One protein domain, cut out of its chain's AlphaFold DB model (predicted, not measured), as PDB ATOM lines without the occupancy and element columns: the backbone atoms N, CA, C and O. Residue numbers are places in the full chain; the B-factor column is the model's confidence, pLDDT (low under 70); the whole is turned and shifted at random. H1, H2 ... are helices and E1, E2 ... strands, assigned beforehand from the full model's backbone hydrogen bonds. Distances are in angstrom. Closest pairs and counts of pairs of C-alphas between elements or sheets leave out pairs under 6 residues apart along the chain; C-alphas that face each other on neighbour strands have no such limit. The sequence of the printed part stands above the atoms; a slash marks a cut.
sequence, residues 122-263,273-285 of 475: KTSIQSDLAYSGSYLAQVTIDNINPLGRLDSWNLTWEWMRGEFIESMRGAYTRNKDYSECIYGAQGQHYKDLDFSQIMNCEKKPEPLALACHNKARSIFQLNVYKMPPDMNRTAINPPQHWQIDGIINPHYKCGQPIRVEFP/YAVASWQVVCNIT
ATOM      1  N   LYS A 122    -111.168 123.512  44.137       63.88
ATOM      2  CA  LYS A 122    -112.601 123.278  44.301       63.88
ATOM      3  C   LYS A 122    -113.351 124.381  43.574       63.88
ATOM      4  O   LYS A 122    -113.256 125.546  43.941       63.88
ATOM      5  N   THR A 123    -114.120 123.986  42.574       64.19
ATOM      6  CA  THR A 123    -115.033 124.877  41.869       64.19
ATOM      7  C   THR A 123    -116.449 124.526  42.283       64.19
ATOM      8  O   THR A 123    -116.852 123.372  42.160       64.19
ATOM      9  N   SER A 124    -117.218 125.481  42.784       66.75
ATOM     10  CA  SER A 124    -118.645 125.300  43.017       66.75
ATOM     11  C   SER A 124    -119.455 126.176  42.078       66.75
ATOM     12  O   SER A 124    -119.074 127.305  41.776       66.75
ATOM     13  N   ILE A 125    -120.576 125.636  41.610       71.88
ATOM     14  CA  ILE A 125    -121.618 126.400  40.934       71.88
ATOM     15  C   ILE A 125    -122.903 126.243  41.732       71.88
ATOM     16  O   ILE A 125    -123.393 125.131  41.946       71.88
ATOM     17  N   GLN A 126    -123.419 127.369  42.202       71.50
ATOM     18  CA  GLN A 126    -124.598 127.442  43.046       71.50
ATOM     19  C   GLN A 126    -125.656 128.285  42.354       71.50
ATOM     20  O   GLN A 126    -125.370 129.391  41.916       71.50
ATOM     21  N   SER A 127    -126.877 127.774  42.247       74.56
ATOM     22  CA  SER A 127    -128.018 128.525  41.732       74.56
ATOM     23  C   SER A 127    -128.796 129.126  42.896       74.56
ATOM     24  O   SER A 127    -129.451 128.384  43.628       74.56
ATOM     25  N   ASP A 128    -128.730 130.445  43.066       66.00
ATOM     26  CA  ASP A 128    -129.323 131.152  44.212       66.00
ATOM     27  C   ASP A 128    -130.788 131.519  43.966       66.00
ATOM     28  O   ASP A 128    -131.651 131.332  44.815       66.00
ATOM     29  N   LEU A 129    -131.103 132.014  42.770       71.81
ATOM     30  CA  LEU A 129    -132.458 132.417  42.402       71.81
ATOM     31  C   LEU A 129    -132.823 131.750  41.084       71.81
ATOM     32  O   LEU A 129    -132.123 131.922  40.092       71.81
ATOM     33  N   ALA A 130    -133.916 130.989  41.065       77.19
ATOM     34  CA  ALA A 130    -134.414 130.337  39.859       77.19
ATOM     35  C   ALA A 130    -135.821 130.834  39.516       77.19
ATOM     36  O   ALA A 130    -136.772 130.662  40.285       77.19
ATOM     37  N   TYR A 131    -135.950 131.415  38.329       80.56
ATOM     38  CA  TYR A 131    -137.202 131.874  37.747       80.56
ATOM     39  C   TYR A 131    -137.695 130.881  36.686       80.56
ATOM     40  O   TYR A 131    -137.076 129.850  36.409       80.56
ATOM     41  N   SER A 132    -138.863 131.167  36.111       76.81
ATOM     42  CA  SER A 132    -139.351 130.416  34.954       76.81
ATOM     43  C   SER A 132    -138.512 130.808  33.739       76.81
ATOM     44  O   SER A 132    -138.630 131.931  33.264       76.81
ATOM     45  N   GLY A 133    -137.647 129.909  33.266       82.94
ATOM     46  CA  GLY A 133    -136.796 130.148  32.095       82.94
ATOM     47  C   GLY A 133    -135.460 130.864  32.342       82.94
ATOM     48  O   GLY A 133    -134.705 131.019  31.392       82.94
ATOM     49  N   SER A 134    -135.118 131.256  33.572       87.75
ATOM     50  CA  SER A 134    -133.790 131.810  33.892       87.75
ATOM     51  C   SER A 134    -133.363 131.512  35.328       87.75
ATOM     52  O   SER A 134    -134.184 131.134  36.169       87.75
ATOM     53  N   TYR A 135    -132.070 131.630  35.619       87.06
ATOM     54  CA  TYR A 135    -131.532 131.500  36.969       87.06
ATOM     55  C   TYR A 135    -130.249 132.314  37.161       87.06
ATOM     56  O   TYR A 135    -129.472 132.515  36.229       87.06
ATOM     57  N   LEU A 136    -130.030 132.756  38.397       84.12
ATOM     58  CA  LEU A 136    -128.780 133.352  38.851       84.12
ATOM     59  C   LEU A 136    -127.877 132.238  39.387       84.12
ATOM     60  O   LEU A 136    -128.267 131.520  40.313       84.12
ATOM     61  N   ALA A 137    -126.681 132.111  38.822       85.56
ATOM     62  CA  ALA A 137    -125.656 131.186  39.279       85.56
ATOM     63  C   ALA A 137    -124.426 131.930  39.803       85.56
ATOM     64  O   ALA A 137    -123.872 132.783  39.119       85.56
ATOM     65  N   GLN A 138    -123.955 131.571  40.990       81.38
ATOM     66  CA  GLN A 138    -122.665 131.982  41.515       81.38
ATOM     67  C   GLN A 138    -121.649 130.864  41.292       81.38
ATOM     68  O   GLN A 138    -121.844 129.734  41.744       81.38
ATOM     69  N   VAL A 139    -120.549 131.189  40.622       84.12
ATOM     70  CA  VAL A 139    -119.396 130.304  40.474       84.12
ATOM     71  C   VAL A 139    -118.311 130.768  41.433       84.12
ATOM     72  O   VAL A 139    -117.949 131.943  41.461       84.12
ATOM     73  N   THR A 140    -117.808 129.844  42.242       78.88
ATOM     74  CA  THR A 140    -116.713 130.080  43.189       78.88
ATOM     75  C   THR A 140    -115.592 129.109  42.888       78.88
ATOM     76  O   THR A 140    -115.839 127.919  42.726       78.88
ATOM     77  N   ILE A 141    -114.365 129.611  42.822       78.25
ATOM     78  CA  ILE A 141    -113.168 128.806  42.595       78.25
ATOM     79  C   ILE A 141    -112.211 129.075  43.729       78.25
ATOM     80  O   ILE A 141    -111.774 130.210  43.923       78.25
ATOM     81  N   ASP A 142    -111.911 128.013  44.459       75.31
ATOM     82  CA  ASP A 142    -111.029 128.011  45.608       75.31
ATOM     83  C   ASP A 142    -109.808 127.148  45.280       75.31
ATOM     84  O   ASP A 142    -109.915 125.929  45.111       75.31
ATOM     85  N   ASN A 143    -108.641 127.785  45.187       75.88
ATOM     86  CA  ASN A 143    -107.366 127.085  45.138       75.88
ATOM     87  C   ASN A 143    -106.965 126.720  46.568       75.88
ATOM     88  O   ASN A 143    -106.661 127.590  47.385       75.88
ATOM     89  N   ILE A 144    -106.985 125.424  46.865       72.38
ATOM     90  CA  ILE A 144    -106.623 124.893  48.181       72.38
ATOM     91  C   ILE A 144    -105.240 124.238  48.176       72.38
ATOM     92  O   ILE A 144    -104.799 123.738  49.211       72.38
ATOM     93  N   ASN A 145    -104.539 124.263  47.037       75.69
ATOM     94  CA  ASN A 145    -103.169 123.795  46.949       75.69
ATOM     95  C   ASN A 145    -102.200 124.904  47.419       75.69
ATOM     96  O   ASN A 145    -102.107 125.950  46.774       75.69
ATOM     97  N   PRO A 146    -101.423 124.680  48.498       72.38
ATOM     98  CA  PRO A 146    -100.511 125.684  49.055       72.38
ATOM     99  C   PRO A 146     -99.328 126.025  48.138       72.38
ATOM    100  O   PRO A 146     -98.681 127.052  48.330       72.38
ATOM    101  N   LEU A 147     -99.020 125.155  47.176       76.12
ATOM    102  CA  LEU A 147     -97.998 125.364  46.157       76.12
ATOM    103  C   LEU A 147     -98.614 125.616  44.778       76.12
ATOM    104  O   LEU A 147     -97.867 125.840  43.834       76.12
ATOM    105  N   GLY A 148     -99.939 125.574  44.632       72.62
ATOM    106  CA  GLY A 148    -100.618 125.787  43.361       72.62
ATOM    107  C   GLY A 148    -100.701 127.272  43.033       72.62
ATOM    108  O   GLY A 148    -101.123 128.072  43.869       72.62
ATOM    109  N   ARG A 149    -100.345 127.643  41.802       73.88
ATOM    110  CA  ARG A 149    -100.591 128.984  41.268       73.88
ATOM    111  C   ARG A 149    -101.827 128.969  40.374       73.88
ATOM    112  O   ARG A 149    -102.022 128.036  39.592       73.88
ATOM    113  N   LEU A 150    -102.639 130.016  40.490       71.00
ATOM    114  CA  LEU A 150    -103.791 130.237  39.627       71.00
ATOM    115  C   LEU A 150    -103.859 131.712  39.219       71.00
ATOM    116  O   LEU A 150    -104.552 132.505  39.848       71.00
ATOM    117  N   ASP A 151    -103.142 132.068  38.156       68.94
ATOM    118  CA  ASP A 151    -103.117 133.433  37.619       68.94
ATOM    119  C   ASP A 151    -103.557 133.464  36.160       68.94
ATOM    120  O   ASP A 151    -103.168 132.601  35.379       68.94
ATOM    121  N   SER A 152    -104.341 134.476  35.778       68.56
ATOM    122  CA  SER A 152    -104.742 134.712  34.377       68.56
ATOM    123  C   SER A 152    -105.217 133.436  33.667       68.56
ATOM    124  O   SER A 152    -104.735 133.074  32.592       68.56
ATOM    125  N   TRP A 153    -106.112 132.707  34.327       71.94
ATOM    126  CA  TRP A 153    -106.623 131.421  33.876       71.94
ATOM    127  C   TRP A 153    -107.870 131.618  33.010       71.94
ATOM    128  O   TRP A 153    -108.681 132.516  33.246       71.94
ATOM    129  N   ASN A 154    -107.997 130.770  31.995       79.00
ATOM    130  CA  ASN A 154    -109.170 130.655  31.154       79.00
ATOM    131  C   ASN A 154    -110.002 129.479  31.656       79.00
ATOM    132  O   ASN A 154    -109.539 128.333  31.676       79.00
ATOM    133  N   LEU A 155    -111.211 129.782  32.106       84.81
ATOM    134  CA  LEU A 155    -112.189 128.771  32.448       84.81
ATOM    135  C   LEU A 155    -112.956 128.399  31.201       84.81
ATOM    136  O   LEU A 155    -113.436 129.289  30.511       84.81
ATOM    137  N   THR A 156    -113.182 127.118  30.970       88.19
ATOM    138  CA  THR A 156    -114.165 126.695  29.976       88.19
ATOM    139  C   THR A 156    -115.041 125.594  30.551       88.19
ATOM    140  O   THR A 156    -114.625 124.812  31.410       88.19
ATOM    141  N   TRP A 157    -116.295 125.555  30.121       89.75
ATOM    142  CA  TRP A 157    -117.224 124.464  30.404       89.75
ATOM    143  C   TRP A 157    -118.180 124.308  29.227       89.75
ATOM    144  O   TRP A 157    -118.186 125.124  28.312       89.75
ATOM    145  N   GLU A 158    -119.007 123.268  29.242       90.81
ATOM    146  CA  GLU A 158    -120.002 123.008  28.208       90.81
ATOM    147  C   GLU A 158    -121.421 122.997  28.785       90.81
ATOM    148  O   GLU A 158    -121.723 122.267  29.739       90.81
ATOM    149  N   TRP A 159    -122.303 123.790  28.172       90.25
ATOM    150  CA  TRP A 159    -123.740 123.758  28.423       90.25
ATOM    151  C   TRP A 159    -124.365 122.514  27.789       90.25
ATOM    152  O   TRP A 159    -124.220 122.257  26.590       90.25
ATOM    153  N   MET A 160    -125.083 121.731  28.592       88.75
ATOM    154  CA  MET A 160    -125.652 120.453  28.148       88.75
ATOM    155  C   MET A 160    -127.085 120.589  27.629       88.75
ATOM    156  O   MET A 160    -127.548 119.703  26.907       88.75
ATOM    157  N   ARG A 161    -127.790 121.674  27.975       88.81
ATOM    158  CA  ARG A 161    -129.181 121.921  27.568       88.81
ATOM    159  C   ARG A 161    -129.354 123.204  26.763       88.81
ATOM    160  O   ARG A 161    -130.480 123.641  26.584       88.81
ATOM    161  N   GLY A 162    -128.272 123.768  26.227       85.81
ATOM    162  CA  GLY A 162    -128.335 124.968  25.388       85.81
ATOM    163  C   GLY A 162    -128.579 126.253  26.177       85.81
ATOM    164  O   GLY A 162    -129.058 127.230  25.608       85.81
ATOM    165  N   GLU A 163    -128.275 126.245  27.475       89.94
ATOM    166  CA  GLU A 163    -128.268 127.451  28.295       89.94
ATOM    167  C   GLU A 163    -127.313 128.511  27.719       89.94
ATOM    168  O   GLU A 163    -126.323 128.182  27.061       89.94
ATOM    169  N   PHE A 164    -127.607 129.787  27.967       89.50
ATOM    170  CA  PHE A 164    -126.778 130.900  27.498       89.50
ATOM    171  C   PHE A 164    -126.694 132.030  28.526       89.50
ATOM    172  O   PHE A 164    -127.548 132.162  29.407       89.50
ATOM    173  N   ILE A 165    -125.633 132.831  28.425       89.56
ATOM    174  CA  ILE A 165    -125.268 133.842  29.417       89.56
ATOM    175  C   ILE A 165    -125.850 135.193  29.003       89.56
ATOM    176  O   ILE A 165    -125.410 135.801  28.028       89.56
ATOM    177  N   GLU A 166    -126.796 135.698  29.792       88.69
ATOM    178  CA  GLU A 166    -127.318 137.058  29.650       88.69
ATOM    179  C   GLU A 166    -126.268 138.074  30.088       88.69
ATOM    180  O   GLU A 166    -125.840 138.918  29.312       88.69
ATOM    181  N   SER A 167    -125.828 137.981  31.341       86.38
ATOM    182  CA  SER A 167    -124.888 138.931  31.927       86.38
ATOM    183  C   SER A 167    -123.998 138.272  32.975       86.38
ATOM    184  O   SER A 167    -124.356 137.262  33.586       86.38
ATOM    185  N   MET A 168    -122.815 138.853  33.183       85.50
ATOM    186  CA  MET A 168    -121.825 138.386  34.152       85.50
ATOM    187  C   MET A 168    -121.374 139.529  35.055       85.50
ATOM    188  O   MET A 168    -121.188 140.659  34.600       85.50
ATOM    189  N   ARG A 169    -121.159 139.231  36.339       81.81
ATOM    190  CA  ARG A 169    -120.548 140.148  37.313       81.81
ATOM    191  C   ARG A 169    -119.342 139.475  37.958       81.81
ATOM    192  O   ARG A 169    -119.457 138.353  38.434       81.81
ATOM    193  N   GLY A 170    -118.198 140.157  37.992       74.75
ATOM    194  CA  GLY A 170    -116.937 139.607  38.525       74.75
ATOM    195  C   GLY A 170    -116.102 138.810  37.511       74.75
ATOM    196  O   GLY A 170    -114.998 138.378  37.832       74.75
ATOM    197  N   ALA A 171    -116.591 138.651  36.279       79.06
ATOM    198  CA  ALA A 171    -115.900 138.006  35.166       79.06
ATOM    199  C   ALA A 171    -116.402 138.582  33.831       79.06
ATOM    200  O   ALA A 171    -117.458 139.220  33.790       79.06
ATOM    201  N   TYR A 172    -115.660 138.354  32.749       77.56
ATOM    202  CA  TYR A 172    -116.056 138.719  31.386       77.56
ATOM    203  C   TYR A 172    -115.750 137.578  30.417       77.56
ATOM    204  O   TYR A 172    -114.777 136.854  30.600       77.56
ATOM    205  N   THR A 173    -116.567 137.408  29.381       78.19
ATOM    206  CA  THR A 173    -116.267 136.457  28.305       78.19
ATOM    207  C   THR A 173    -115.222 137.030  27.356       78.19
ATOM    208  O   THR A 173    -115.191 138.242  27.108       78.19
ATOM    209  N   ARG A 174    -114.365 136.161  26.809       73.88
ATOM    210  CA  ARG A 174    -113.384 136.549  25.787       73.88
ATOM    211  C   ARG A 174    -114.056 137.023  24.499       73.88
ATOM    212  O   ARG A 174    -113.643 138.029  23.927       73.88
ATOM    213  N   ASN A 175    -115.095 136.305  24.079       74.62
ATOM    214  CA  ASN A 175    -115.922 136.647  22.935       74.62
ATOM    215  C   ASN A 175    -117.288 137.168  23.409       74.62
ATOM    216  O   ASN A 175    -117.927 136.571  24.285       74.62
ATOM    217  N   LYS A 176    -117.718 138.297  22.844       72.50
ATOM    218  CA  LYS A 176    -119.036 138.908  23.065       72.50
ATOM    219  C   LYS A 176    -119.749 138.996  21.726       72.50
ATOM    220  O   LYS A 176    -119.908 140.081  21.171       72.50
ATOM    221  N   ASP A 177    -120.096 137.836  21.187       74.25
ATOM    222  CA  ASP A 177    -120.832 137.732  19.936       74.25
ATOM    223  C   ASP A 177    -122.257 137.240  20.214       74.25
ATOM    224  O   ASP A 177    -122.475 136.129  20.699       74.25
ATOM    225  N   TYR A 178    -123.233 138.102  19.933       76.69
ATOM    226  CA  TYR A 178    -124.661 137.811  20.070       76.69
ATOM    227  C   TYR A 178    -125.281 137.305  18.758       76.69
ATOM    228  O   TYR A 178    -126.454 136.926  18.738       76.69
ATOM    229  N   SER A 179    -124.532 137.287  17.648       78.94
ATOM    230  CA  SER A 179    -125.050 136.854  16.346       78.94
ATOM    231  C   SER A 179    -125.486 135.386  16.366       78.94
ATOM    232  O   SER A 179    -126.563 135.058  15.862       78.94
ATOM    233  N   GLU A 180    -124.727 134.523  17.051       79.12
ATOM    234  CA  GLU A 180    -125.100 133.121  17.278       79.12
ATOM    235  C   GLU A 180    -126.404 132.984  18.074       79.12
ATOM    236  O   GLU A 180    -127.174 132.055  17.835       79.12
ATOM    237  N   CYS A 181    -126.703 133.929  18.975       80.62
ATOM    238  CA  CYS A 181    -127.972 133.950  19.698       80.62
ATOM    239  C   CYS A 181    -129.146 134.243  18.754       80.62
ATOM    240  O   CYS A 181    -130.164 133.555  18.803       80.62
ATOM    241  N   ILE A 182    -128.999 135.264  17.898       83.50
ATOM    242  CA  ILE A 182    -130.065 135.758  17.012       83.50
ATOM    243  C   ILE A 182    -130.421 134.716  15.951       83.50
ATOM    244  O   ILE A 182    -131.600 134.449  15.714       83.50
ATOM    245  N   TYR A 183    -129.412 134.117  15.316       83.75
ATOM    246  CA  TYR A 183    -129.616 133.139  14.242       83.75
ATOM    247  C   TYR A 183    -129.716 131.689  14.748       83.75
ATOM    248  O   TYR A 183    -130.012 130.782  13.968       83.75
ATOM    249  N   GLY A 184    -129.481 131.466  16.044       84.81
ATOM    250  CA  GLY A 184    -129.539 130.160  16.695       84.81
ATOM    251  C   GLY A 184    -130.933 129.750  17.174       84.81
ATOM    252  O   GLY A 184    -131.953 130.391  16.912       84.81
ATOM    253  N   ALA A 185    -130.980 128.649  17.929       86.19
ATOM    254  CA  ALA A 185    -132.213 128.149  18.542       86.19
ATOM    255  C   ALA A 185    -132.786 129.129  19.584       86.19
ATOM    256  O   ALA A 185    -133.997 129.163  19.812       86.19
ATOM    257  N   GLN A 186    -131.918 129.940  20.194       87.50
ATOM    258  CA  GLN A 186    -132.255 130.943  21.195       87.50
ATOM    259  C   GLN A 186    -133.149 132.031  20.589       87.50
ATOM    260  O   GLN A 186    -134.233 132.268  21.117       87.50
ATOM    261  N   GLY A 187    -132.765 132.616  19.448       84.75
ATOM    262  CA  GLY A 187    -133.553 133.621  18.720       84.75
ATOM    263  C   GLY A 187    -134.875 133.098  18.163       84.75
ATOM    264  O   GLY A 187    -135.861 133.830  18.098       84.75
ATOM    265  N   GLN A 188    -134.949 131.805  17.829       86.25
ATOM    266  CA  GLN A 188    -136.207 131.172  17.413       86.25
ATOM    267  C   GLN A 188    -137.202 131.021  18.573       86.25
ATOM    268  O   GLN A 188    -138.416 131.119  18.361       86.25
ATOM    269  N   HIS A 189    -136.697 130.762  19.783       86.06
ATOM    270  CA  HIS A 189    -137.518 130.563  20.974       86.06
ATOM    271  C   HIS A 189    -137.896 131.888  21.650       86.06
ATOM    272  O   HIS A 189    -139.073 132.144  21.902       86.06
ATOM    273  N   TYR A 190    -136.908 132.742  21.907       86.94
ATOM    274  CA  TYR A 190    -137.054 134.014  22.606       86.94
ATOM    275  C   TYR A 190    -137.240 135.172  21.618       86.94
ATOM    276  O   TYR A 190    -136.348 135.990  21.425       86.94
ATOM    277  N   LYS A 191    -138.419 135.250  20.991       82.75
ATOM    278  CA  LYS A 191    -138.714 136.251  19.944       82.75
ATOM    279  C   LYS A 191    -138.744 137.698  20.445       82.75
ATOM    280  O   LYS A 191    -138.413 138.601  19.688       82.75
ATOM    281  N   ASP A 192    -139.131 137.893  21.704       84.75
ATOM    282  CA  ASP A 192    -139.303 139.216  22.317       84.75
ATOM    283  C   ASP A 192    -138.097 139.637  23.176       84.75
ATOM    284  O   ASP A 192    -138.136 140.669  23.846       84.75
ATOM    285  N   LEU A 193    -137.034 138.824  23.206       85.50
ATOM    286  CA  LEU A 193    -135.842 139.103  24.001       85.50
ATOM    287  C   LEU A 193    -134.907 140.050  23.248       85.50
ATOM    288  O   LEU A 193    -134.571 139.831  22.085       85.50
ATOM    289  N   ASP A 194    -134.443 141.087  23.941       85.44
ATOM    290  CA  ASP A 194    -133.438 142.002  23.411       85.44
ATOM    291  C   ASP A 194    -132.044 141.357  23.458       85.44
ATOM    292  O   ASP A 194    -131.317 141.445  24.450       85.44
ATOM    293  N   PHE A 195    -131.656 140.703  22.358       83.69
ATOM    294  CA  PHE A 195    -130.351 140.049  22.223       83.69
ATOM    295  C   PHE A 195    -129.158 141.010  22.274       83.69
ATOM    296  O   PHE A 195    -128.037 140.550  22.475       83.69
ATOM    297  N   SER A 196    -129.367 142.328  22.158       80.31
ATOM    298  CA  SER A 196    -128.274 143.300  22.297       80.31
ATOM    299  C   SER A 196    -127.697 143.355  23.718       80.31
ATOM    300  O   SER A 196    -126.550 143.764  23.907       80.31
ATOM    301  N   GLN A 197    -128.471 142.909  24.712       81.12
ATOM    302  CA  GLN A 197    -128.063 142.849  26.118       81.12
ATOM    303  C   GLN A 197    -127.435 141.502  26.499       81.12
ATOM    304  O   GLN A 197    -126.922 141.364  27.609       81.12
ATOM    305  N   ILE A 198    -127.463 140.519  25.592       85.19
ATOM    306  CA  ILE A 198    -126.933 139.178  25.829       85.19
ATOM    307  C   ILE A 198    -125.421 139.169  25.645       85.19
ATOM    308  O   ILE A 198    -124.881 139.659  24.655       85.19
ATOM    309  N   MET A 199    -124.731 138.585  26.620       84.06
ATOM    310  CA  MET A 199    -123.277 138.558  26.639       84.06
ATOM    311  C   MET A 199    -122.689 137.476  25.734       84.06
ATOM    312  O   MET A 199    -121.720 137.758  25.030       84.06
ATOM    313  N   ASN A 200    -123.207 136.243  25.793       86.38
ATOM    314  CA  ASN A 200    -122.630 135.105  25.067       86.38
ATOM    315  C   ASN A 200    -123.630 133.927  24.967       86.38
ATOM    316  O   ASN A 200    -124.222 133.531  25.978       86.38
ATOM    317  N   CYS A 201    -123.782 133.344  23.771       87.25
ATOM    318  CA  CYS A 201    -124.590 132.134  23.524       87.25
ATOM    319  C   CYS A 201    -123.794 130.920  23.041       87.25
ATOM    320  O   CYS A 201    -124.390 129.922  22.624       87.25
ATOM    321  N   GLU A 202    -122.469 130.979  23.109       87.00
ATOM    322  CA  GLU A 202    -121.623 129.855  22.749       87.00
ATOM    323  C   GLU A 202    -121.917 128.692  23.700       87.00
ATOM    324  O   GLU A 202    -122.002 128.833  24.925       87.00
ATOM    325  N   LYS A 203    -122.015 127.487  23.136       87.50
ATOM    326  CA  LYS A 203    -122.187 126.264  23.932       87.50
ATOM    327  C   LYS A 203    -121.028 126.051  24.919       87.50
ATOM    328  O   LYS A 203    -121.204 125.388  25.943       87.50
ATOM    329  N   LYS A 204    -119.846 126.578  24.583       88.56
ATOM    330  CA  LYS A 204    -118.612 126.492  25.365       88.56
ATOM    331  C   LYS A 204    -118.044 127.889  25.624       88.56
ATOM    332  O   LYS A 204    -117.168 128.313  24.876       88.56
ATOM    333  N   PRO A 205    -118.545 128.610  26.636       85.75
ATOM    334  CA  PRO A 205    -118.051 129.946  26.929       85.75
ATOM    335  C   PRO A 205    -116.639 129.901  27.533       85.75
ATOM    336  O   PRO A 205    -116.299 128.980  28.280       85.75
ATOM    337  N   GLU A 206    -115.857 130.949  27.266       83.50
ATOM    338  CA  GLU A 206    -114.526 131.187  27.845       83.50
ATOM    339  C   GLU A 206    -114.533 132.415  28.783       83.50
ATOM    340  O   GLU A 206    -114.170 133.526  28.361       83.50
ATOM    341  N   PRO A 207    -115.024 132.299  30.034       79.88
ATOM    342  CA  PRO A 207    -114.970 133.410  30.972       79.88
ATOM    343  C   PRO A 207    -113.593 133.586  31.608       79.88
ATOM    344  O   PRO A 207    -113.020 132.679  32.211       79.88
ATOM    345  N   LEU A 208    -113.124 134.829  31.565       74.94
ATOM    346  CA  LEU A 208    -111.993 135.323  32.330       74.94
ATOM    347  C   LEU A 208    -112.511 135.938  33.629       74.94
ATOM    348  O   LEU A 208    -113.111 137.019  33.641       74.94
ATOM    349  N   ALA A 209    -112.297 135.232  34.735       68.81
ATOM    350  CA  ALA A 209    -112.712 135.700  36.047       68.81
ATOM    351  C   ALA A 209    -111.635 136.557  36.716       68.81
ATOM    352  O   ALA A 209    -110.433 136.318  36.587       68.81
ATOM    353  N   LEU A 210    -112.080 137.564  37.462       62.19
ATOM    354  CA  LEU A 210    -111.189 138.425  38.228       62.19
ATOM    355  C   LEU A 210    -110.799 137.702  39.526       62.19
ATOM    356  O   LEU A 210    -111.652 137.194  40.261       62.19
ATOM    357  N   ALA A 211    -109.500 137.623  39.805       62.00
ATOM    358  CA  ALA A 211    -108.999 137.045  41.047       62.00
ATOM    359  C   ALA A 211    -109.192 138.027  42.219       62.00
ATOM    360  O   ALA A 211    -108.996 139.235  42.071       62.00
ATOM    361  N   CYS A 212    -109.560 137.519  43.400       54.78
ATOM    362  CA  CYS A 212    -109.570 138.318  44.627       54.78
ATOM    363  C   CYS A 212    -108.137 138.680  45.065       54.78
ATOM    364  O   CYS A 212    -107.172 138.063  44.622       54.78
ATOM    365  N   HIS A 213    -108.005 139.636  45.995       47.06
ATOM    366  CA  HIS A 213    -106.733 140.223  46.461       47.06
ATOM    367  C   HIS A 213    -105.611 139.208  46.775       47.06
ATOM    368  O   HIS A 213    -104.442 139.512  46.574       47.06
ATOM    369  N   ASN A 214    -105.959 137.988  47.203       53.56
ATOM    370  CA  ASN A 214    -104.997 136.947  47.580       53.56
ATOM    371  C   ASN A 214    -104.677 135.935  46.462       53.56
ATOM    372  O   ASN A 214    -104.038 134.928  46.750       53.56
ATOM    373  N   LYS A 215    -105.174 136.127  45.227       62.84
ATOM    374  CA  LYS A 215    -105.005 135.229  44.057       62.84
ATOM    375  C   LYS A 215    -105.427 133.753  44.267       62.84
ATOM    376  O   LYS A 215    -105.331 132.942  43.358       62.84
ATOM    377  N   ALA A 216    -105.949 133.395  45.443       60.25
ATOM    378  CA  ALA A 216    -106.352 132.033  45.809       60.25
ATOM    379  C   ALA A 216    -107.852 131.756  45.615       60.25
ATOM    380  O   ALA A 216    -108.285 130.608  45.681       60.25
ATOM    381  N   ARG A 217    -108.652 132.807  45.403       71.25
ATOM    382  CA  ARG A 217    -110.105 132.710  45.273       71.25
ATOM    383  C   ARG A 217    -110.612 133.617  44.167       71.25
ATOM    384  O   ARG A 217    -110.172 134.762  44.060       71.25
ATOM    385  N   SER A 218    -111.560 133.121  43.383       74.31
ATOM    386  CA  SER A 218    -112.320 133.919  42.422       74.31
ATOM    387  C   SER A 218    -113.802 133.598  42.551       74.31
ATOM    388  O   SER A 218    -114.182 132.443  42.744       74.31
ATOM    389  N   ILE A 219    -114.635 134.635  42.505       78.62
ATOM    390  CA  ILE A 219    -116.087 134.522  42.627       78.62
ATOM    391  C   ILE A 219    -116.710 135.406  41.559       78.62
ATOM    392  O   ILE A 219    -116.393 136.593  41.471       78.62
ATOM    393  N   PHE A 220    -117.620 134.838  40.780       81.06
ATOM    394  CA  PHE A 220    -118.392 135.586  39.800       81.06
ATOM    395  C   PHE A 220    -119.824 135.069  39.722       81.06
ATOM    396  O   PHE A 220    -120.124 133.928  40.073       81.06
ATOM    397  N   GLN A 221    -120.721 135.942  39.284       83.94
ATOM    398  CA  GLN A 221    -122.141 135.659  39.138       83.94
ATOM    399  C   GLN A 221    -122.536 135.695  37.665       83.94
ATOM    400  O   GLN A 221    -122.060 136.544  36.907       83.94
ATOM    401  N   LEU A 222    -123.416 134.777  37.286       88.06
ATOM    402  CA  LEU A 222    -123.945 134.567  35.948       88.06
ATOM    403  C   LEU A 222    -125.468 134.667  35.998       88.06
ATOM    404  O   LEU A 222    -126.102 133.938  36.762       88.06
ATOM    405  N   ASN A 223    -126.051 135.502  35.148       89.38
ATOM    406  CA  ASN A 223    -127.465 135.398  34.807       89.38
ATOM    407  C   ASN A 223    -127.598 134.512  33.571       89.38
ATOM    408  O   ASN A 223    -127.020 134.814  32.524       89.38
ATOM    409  N   VAL A 224    -128.319 133.403  33.712       90.75
ATOM    410  CA  VAL A 224    -128.388 132.347  32.698       90.75
ATOM    411  C   VAL A 224    -129.835 132.123  32.274       90.75
ATOM    412  O   VAL A 224    -130.711 131.918  33.119       90.75
ATOM    413  N   TYR A 225    -130.080 132.121  30.965       90.44
ATOM    414  CA  TYR A 225    -131.357 131.702  30.385       90.44
ATOM    415  C   TYR A 225    -131.360 130.200  30.104       90.44
ATOM    416  O   TYR A 225    -130.352 129.612  29.707       90.44
ATOM    417  N   LYS A 226    -132.518 129.578  30.322       90.12
ATOM    418  CA  LYS A 226    -132.762 128.159  30.054       90.12
ATOM    419  C   LYS A 226    -133.289 127.974  28.634       90.12
ATOM    420  O   LYS A 226    -133.794 128.906  28.024       90.12
ATOM    421  N   MET A 227    -133.232 126.745  28.140       88.69
ATOM    422  CA  MET A 227    -133.879 126.358  26.890       88.69
ATOM    423  C   MET A 227    -134.845 125.188  27.126       88.69
ATOM    424  O   MET A 227    -134.625 124.373  28.032       88.69
ATOM    425  N   PRO A 228    -135.920 125.068  26.324       84.62
ATOM    426  CA  PRO A 228    -136.809 123.911  26.372       84.62
ATOM    427  C   PRO A 228    -136.044 122.588  26.189       84.62
ATOM    428  O   PRO A 228    -135.118 122.527  25.379       84.62
ATOM    429  N   PRO A 229    -136.429 121.505  26.893       84.88
ATOM    430  CA  PRO A 229    -137.648 121.342  27.697       84.88
ATOM    431  C   PRO A 229    -137.531 121.798  29.165       84.88
ATOM    432  O   PRO A 229    -138.535 121.828  29.878       84.88
ATOM    433  N   ASP A 230    -136.339 122.170  29.632       82.12
ATOM    434  CA  ASP A 230    -136.033 122.363  31.056       82.12
ATOM    435  C   ASP A 230    -136.385 123.783  31.549       82.12
ATOM    436  O   ASP A 230    -135.565 124.500  32.116       82.12
ATOM    437  N   MET A 231    -137.640 124.206  31.366       79.50
ATOM    438  CA  MET A 231    -138.106 125.556  31.742       79.50
ATOM    439  C   MET A 231    -138.556 125.675  33.206       79.50
ATOM    440  O   MET A 231    -138.723 126.779  33.732       79.50
ATOM    441  N   ASN A 232    -138.728 124.540  33.891       81.81
ATOM    442  CA  ASN A 232    -139.154 124.484  35.289       81.81
ATOM    443  C   ASN A 232    -138.100 125.089  36.227       81.81
ATOM    444  O   ASN A 232    -136.898 124.938  36.012       81.81
ATOM    445  N   ARG A 233    -138.535 125.712  37.332       78.00
ATOM    446  CA  ARG A 233    -137.629 126.368  38.302       78.00
ATOM    447  C   ARG A 233    -136.573 125.416  38.875       78.00
ATOM    448  O   ARG A 233    -135.415 125.791  38.996       78.00
ATOM    449  N   THR A 234    -136.956 124.172  39.156       76.12
ATOM    450  CA  THR A 234    -136.106 123.143  39.779       76.12
ATOM    451  C   THR A 234    -135.292 122.311  38.788       76.12
ATOM    452  O   THR A 234    -134.357 121.627  39.198       76.12
ATOM    453  N   ALA A 235    -135.625 122.359  37.494       81.00
ATOM    454  CA  ALA A 235    -134.869 121.683  36.446       81.00
ATOM    455  C   ALA A 235    -133.638 122.532  36.112       81.00
ATOM    456  O   ALA A 235    -133.701 123.461  35.306       81.00
ATOM    457  N   ILE A 236    -132.545 122.286  36.828       82.75
ATOM    458  CA  ILE A 236    -131.251 122.929  36.599       82.75
ATOM    459  C   ILE A 236    -130.227 121.809  36.456       82.75
ATOM    460  O   ILE A 236    -130.115 120.951  37.336       82.75
ATOM    461  N   ASN A 237    -129.508 121.807  35.336       85.31
ATOM    462  CA  ASN A 237    -128.467 120.830  35.050       85.31
ATOM    463  C   ASN A 237    -127.098 121.504  35.199       85.31
ATOM    464  O   ASN A 237    -126.935 122.646  34.767       85.31
ATOM    465  N   PRO A 238    -126.104 120.833  35.805       86.56
ATOM    466  CA  PRO A 238    -124.774 121.405  35.895       86.56
ATOM    467  C   PRO A 238    -124.095 121.391  34.520       86.56
ATOM    468  O   PRO A 238    -124.225 120.400  33.789       86.56
ATOM    469  N   PRO A 239    -123.311 122.428  34.184       89.88
ATOM    470  CA  PRO A 239    -122.429 122.369  33.029       89.88
ATOM    471  C   PRO A 239    -121.375 121.274  33.223       89.88
ATOM    472  O   PRO A 239    -120.964 120.975  34.351       89.88
ATOM    473  N   GLN A 240    -120.938 120.670  32.124       89.38
ATOM    474  CA  GLN A 240    -119.970 119.570  32.122       89.38
ATOM    475  C   GLN A 240    -118.677 119.974  31.412       89.38
ATOM    476  O   GLN A 240    -118.544 121.098  30.943       89.38
ATOM    477  N   HIS A 241    -117.712 119.053  31.357       89.38
ATOM    478  CA  HIS A 241    -116.442 119.248  30.647       89.38
ATOM    479  C   HIS A 241    -115.696 120.519  31.066       89.38
ATOM    480  O   HIS A 241    -115.197 121.258  30.226       89.38
ATOM    481  N   TRP A 242    -115.624 120.754  32.375       86.75
ATOM    482  CA  TRP A 242    -114.862 121.859  32.936       86.75
ATOM    483  C   TRP A 242    -113.379 121.719  32.584       86.75
ATOM    484  O   TRP A 242    -112.801 120.640  32.743       86.75
ATOM    485  N   GLN A 243    -112.766 122.803  32.125       85.75
ATOM    486  CA  GLN A 243    -111.333 122.895  31.866       85.75
ATOM    487  C   GLN A 243    -110.807 124.214  32.424       85.75
ATOM    488  O   GLN A 243    -111.492 125.237  32.414       85.75
ATOM    489  N   ILE A 244    -109.594 124.157  32.964       83.31
ATOM    490  CA  ILE A 244    -108.874 125.314  33.485       83.31
ATOM    491  C   ILE A 244    -107.528 125.306  32.789       83.31
ATOM    492  O   ILE A 244    -106.684 124.457  33.083       83.31
ATOM    493  N   ASP A 245    -107.349 126.263  31.891       76.94
ATOM    494  CA  ASP A 245    -106.118 126.429  31.137       76.94
ATOM    495  C   ASP A 245    -105.471 127.767  31.479       76.94
ATOM    496  O   ASP A 245    -106.126 128.766  31.765       76.94
ATOM    497  N   GLY A 246    -104.148 127.806  31.465       74.44
ATOM    498  CA  GLY A 246    -103.400 129.039  31.642       74.44
ATOM    499  C   GLY A 246    -102.009 128.889  31.064       74.44
ATOM    500  O   GLY A 246    -101.440 127.799  31.062       74.44
ATOM    501  N   ILE A 247    -101.458 129.997  30.575       70.50
ATOM    502  CA  ILE A 247    -100.143 129.996  29.925       70.50
ATOM    503  C   ILE A 247     -99.063 129.604  30.948       70.50
ATOM    504  O   ILE A 247     -98.274 128.689  30.721       70.50
ATOM    505  N   ILE A 248     -99.105 130.237  32.122       71.25
ATOM    506  CA  ILE A 248     -98.132 130.060  33.211       71.25
ATOM    507  C   ILE A 248     -98.597 129.099  34.317       71.25
ATOM    508  O   ILE A 248     -97.856 128.869  35.269       71.25
ATOM    509  N   ASN A 249     -99.819 128.566  34.216       73.19
ATOM    510  CA  ASN A 249    -100.417 127.727  35.253       73.19
ATOM    511  C   ASN A 249    -100.143 126.237  35.014       73.19
ATOM    512  O   ASN A 249    -100.011 125.827  33.854       73.19
ATOM    513  N   PRO A 250    -100.173 125.423  36.087       75.44
ATOM    514  CA  PRO A 250    -100.200 123.974  35.977       75.44
ATOM    515  C   PRO A 250    -101.349 123.465  35.110       75.44
ATOM    516  O   PRO A 250    -102.418 124.067  35.042       75.44
ATOM    517  N   HIS A 251    -101.149 122.306  34.485       79.56
ATOM    518  CA  HIS A 251    -102.226 121.618  33.784       79.56
ATOM    519  C   HIS A 251    -103.199 120.994  34.783       79.56
ATOM    520  O   HIS A 251    -102.832 120.070  35.516       79.56
ATOM    521  N   TYR A 252    -104.451 121.446  34.765       81.12
ATOM    522  CA  TYR A 252    -105.511 120.919  35.618       81.12
ATOM    523  C   TYR A 252    -106.378 119.907  34.871       81.12
ATOM    524  O   TYR A 252    -106.754 120.101  33.717       81.12
ATOM    525  N   LYS A 253    -106.751 118.826  35.555       84.88
ATOM    526  CA  LYS A 253    -107.765 117.882  35.082       84.88
ATOM    527  C   LYS A 253    -108.961 117.917  36.018       84.88
ATOM    528  O   LYS A 253    -108.849 117.529  37.181       84.88
ATOM    529  N   CYS A 254    -110.100 118.357  35.494       84.56
ATOM    530  CA  CYS A 254    -111.348 118.440  36.239       84.56
ATOM    531  C   CYS A 254    -112.177 117.156  36.130       84.56
ATOM    532  O   CYS A 254    -112.196 116.477  35.100       84.56
ATOM    533  N   GLY A 255    -112.845 116.816  37.231       83.81
ATOM    534  CA  GLY A 255    -113.820 115.735  37.310       83.81
ATOM    535  C   GLY A 255    -115.223 116.158  36.873       83.81
ATOM    536  O   GLY A 255    -115.467 117.293  36.471       83.81
ATOM    537  N   GLN A 256    -116.165 115.222  36.976       81.81
ATOM    538  CA  GLN A 256    -117.584 115.490  36.739       81.81
ATOM    539  C   GLN A 256    -118.209 116.255  37.924       81.81
ATOM    540  O   GLN A 256    -117.789 116.030  39.062       81.81
ATOM    541  N   PRO A 257    -119.219 117.117  37.696       83.75
ATOM    542  CA  PRO A 257    -119.911 117.827  38.770       83.75
ATOM    543  C   PRO A 257    -120.646 116.874  39.719       83.75
ATOM    544  O   PRO A 257    -121.448 116.039  39.294       83.75
ATOM    545  N   ILE A 258    -120.421 117.039  41.020       79.94
ATOM    546  CA  ILE A 258    -121.069 116.271  42.087       79.94
ATOM    547  C   ILE A 258    -122.094 117.170  42.771       79.94
ATOM    548  O   ILE A 258    -121.766 118.271  43.205       79.94
ATOM    549  N   ARG A 259    -123.346 116.716  42.876       75.50
ATOM    550  CA  ARG A 259    -124.404 117.481  43.547       75.50
ATOM    551  C   ARG A 259    -124.175 117.497  45.058       75.50
ATOM    552  O   ARG A 259    -124.032 116.436  45.663       75.50
ATOM    553  N   VAL A 260    -124.189 118.688  45.649       71.00
ATOM    554  CA  VAL A 260    -124.012 118.900  47.089       71.00
ATOM    555  C   VAL A 260    -125.363 119.261  47.704       71.00
ATOM    556  O   VAL A 260    -126.035 120.180  47.238       71.00
ATOM    557  N   GLU A 261    -125.787 118.514  48.727       58.25
ATOM    558  CA  GLU A 261    -126.992 118.818  49.509       58.25
ATOM    559  C   GLU A 261    -126.603 119.662  50.735       58.25
ATOM    560  O   GLU A 261    -125.694 119.303  51.487       58.25
ATOM    561  N   PHE A 262    -127.283 120.795  50.928       56.00
ATOM    562  CA  PHE A 262    -127.149 121.625  52.126       56.00
ATOM    563  C   PHE A 262    -128.098 121.132  53.229       56.00
ATOM    564  O   PHE A 262    -129.146 120.561  52.912       56.00
ATOM    565  N   PRO A 263    -127.754 121.325  54.516       48.16
ATOM    566  CA  PRO A 263    -128.620 120.928  55.619       48.16
ATOM    567  C   PRO A 263    -129.977 121.645  55.569       48.16
ATOM    568  O   PRO A 263    -130.091 122.787  55.124       48.16
ATOM    569  N   TYR A 273    -130.211 129.702  50.678       53.09
ATOM    570  CA  TYR A 273    -130.980 130.302  49.582       53.09
ATOM    571  C   TYR A 273    -130.752 129.568  48.247       53.09
ATOM    572  O   TYR A 273    -131.313 129.966  47.238       53.09
ATOM    573  N   ALA A 274    -129.954 128.493  48.212       59.09
ATOM    574  CA  ALA A 274    -129.571 127.819  46.971       59.09
ATOM    575  C   ALA A 274    -130.609 126.786  46.504       59.09
ATOM    576  O   ALA A 274    -130.880 125.808  47.200       59.09
ATOM    577  N   VAL A 275    -131.118 126.936  45.280       71.06
ATOM    578  CA  VAL A 275    -132.017 125.973  44.614       71.06
ATOM    579  C   VAL A 275    -131.274 124.685  44.240       71.06
ATOM    580  O   VAL A 275    -131.828 123.586  44.320       71.06
ATOM    581  N   ALA A 276    -130.009 124.806  43.836       72.38
ATOM    582  CA  ALA A 276    -129.136 123.674  43.551       72.38
ATOM    583  C   ALA A 276    -127.660 124.078  43.663       72.38
ATOM    584  O   ALA A 276    -127.306 125.220  43.381       72.38
ATOM    585  N   SER A 277    -126.803 123.140  44.067       74.44
ATOM    586  CA  SER A 277    -125.357 123.347  44.133       74.44
ATOM    587  C   SER A 277    -124.602 122.115  43.660       74.44
ATOM    588  O   SER A 277    -124.982 120.973  43.951       74.44
ATOM    589  N   TRP A 278    -123.529 122.363  42.919       80.06
ATOM    590  CA  TRP A 278    -122.613 121.346  42.435       80.06
ATOM    591  C   TRP A 278    -121.180 121.733  42.740       80.06
ATOM    592  O   TRP A 278    -120.807 122.901  42.670       80.06
ATOM    593  N   GLN A 279    -120.375 120.717  43.018       77.00
ATOM    594  CA  GLN A 279    -118.948 120.831  43.232       77.00
ATOM    595  C   GLN A 279    -118.201 120.066  42.140       77.00
ATOM    596  O   GLN A 279    -118.471 118.895  41.876       77.00
ATOM    597  N   VAL A 280    -117.232 120.735  41.535       81.62
ATOM    598  CA  VAL A 280    -116.279 120.206  40.569       81.62
ATOM    599  C   VAL A 280    -114.903 120.251  41.220       81.62
ATOM    600  O   VAL A 280    -114.489 121.261  41.786       81.62
ATOM    601  N   VAL A 281    -114.202 119.126  41.167       83.38
ATOM    602  CA  VAL A 281    -112.840 118.997  41.685       83.38
ATOM    603  C   VAL A 281    -111.878 118.973  40.509       83.38
ATOM    604  O   VAL A 281    -112.037 118.141  39.612       83.38
ATOM    605  N   CYS A 282    -110.890 119.865  40.521       82.06
ATOM    606  CA  CYS A 282    -109.818 119.905  39.533       82.06
ATOM    607  C   CYS A 282    -108.474 119.661  40.215       82.06
ATOM    608  O   CYS A 282    -108.151 120.313  41.205       82.06
ATOM    609  N   ASN A 283    -107.690 118.730  39.670       80.62
ATOM    610  CA  ASN A 283    -106.385 118.363  40.218       80.62
ATOM    611  C   ASN A 283    -105.261 118.760  39.266       80.62
ATOM    612  O   ASN A 283    -105.411 118.625  38.047       80.62
ATOM    613  N   ILE A 284    -104.127 119.178  39.820       77.19
ATOM    614  CA  ILE A 284    -102.885 119.399  39.092       77.19
ATOM    615  C   ILE A 284    -102.404 118.049  38.578       77.19
ATOM    616  O   ILE A 284    -102.175 117.090  39.319       77.19
ATOM    617  N   THR A 285    -102.246 117.967  37.268       73.81
ATOM    618  CA  THR A 285    -101.648 116.803  36.635       73.81
ATOM    619  C   THR A 285    -100.135 116.914  36.704       73.81
ATOM    620  O   THR A 285     -99.556 117.958  36.407       73.81
TER     621      THR A 285
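This is residues 122 to 263 and 273 to 285 of the 475 residues of an uncharacterized protein of Kalanchoe fedtschenkoi (UniProt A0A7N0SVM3). A strongly curled wall of six strands and the two-stranded sheet E3 E8 form a loose sandwich, two sheets only partly face to face. The short pair E5 E6 lies at the side between E3 and E7, while the small helices H1 and H2 lie near one end of the longest axis. The printed part has 155 residues, with ten named strands and two named helices in the order E1 E2 E3 E4 E5 H1 H2 E6 E7 E8 E9 E10. The large sheet runs E4 E7 E2 E1 E10 E9, all antiparallel; the class is mostly strand, though under half of the residues are in named elements. The whole is compact, with a radius of gyration of the C-alphas of 15.6 A and spans of 50 by 37 by 26 A.

Find C-alpha 122 at (-112.601, 123.278, 44.301), where E1 begins; it runs 23.4 A to residue 130. E2, residues 134 to 143, spans 29.1 A. Next come E3, 154 to 158, E4, 164 to 169, and E5, 171 to 173. H1 holds residues 179 to 183, H2 185 to 189, E6 207 to 209. E7, residues 217 to 225, spans 26.0 A. E8, 240 to 245, and E9, 252 to 254, precede E10, residues 276 to 284, which spans 27.0 A and ends at C-alpha 284 at (-102.885, 119.399, 39.092).

Look first across the large sheet, strongly twisted, where these backbone atoms are within hydrogen-bond range: N 166 and O 223 of the neighbours E4 and E7 at 2.9 A, N 222 and O 137 of the neighbours E7 and E2 at 2.7 A, and N 138 and O 126 of the hairpin E1 and E2 at 2.8 A. The pairing of E10 is staggered, with E1 over residues 276 to 281 and with E9 over residues 282 to 284: N 280 and O 123 of E1 are within hydrogen-bond range at 2.7 A, and N 253 of E9 and O 283 at 2.8 A. E3 and E8 are antiparallel, with N 156 and O 243 at 2.9 A. E5 and E6 are antiparallel, with N 208 and O 172 at 2.8 A. The closest C-alphas of E8 and E9, Trp 242 and Cys 254, are 5.9 A apart; those of E3 and E6, Asn 154 and Leu 208, 5.6 A. H1 and H2 are close but not clearly touching, C-alphas 181 and 187 at 5.7 A, and neither is on the large sheet. In both helices every O i to N i+4 pair is within hydrogen-bond range.

The C-alphas of Leu 147 and Asp 192, the two farthest apart, are 49.7 A from each other. Residues 264 to 272 are not printed; C-alphas 263 and 273 are 11.4 A apart across the cut. The links H2 to E6 and E7 to E8 are long. Mean pLDDT of the printed part is 78.8; among the residues under 70 are 209 to 216 and 261 to 263.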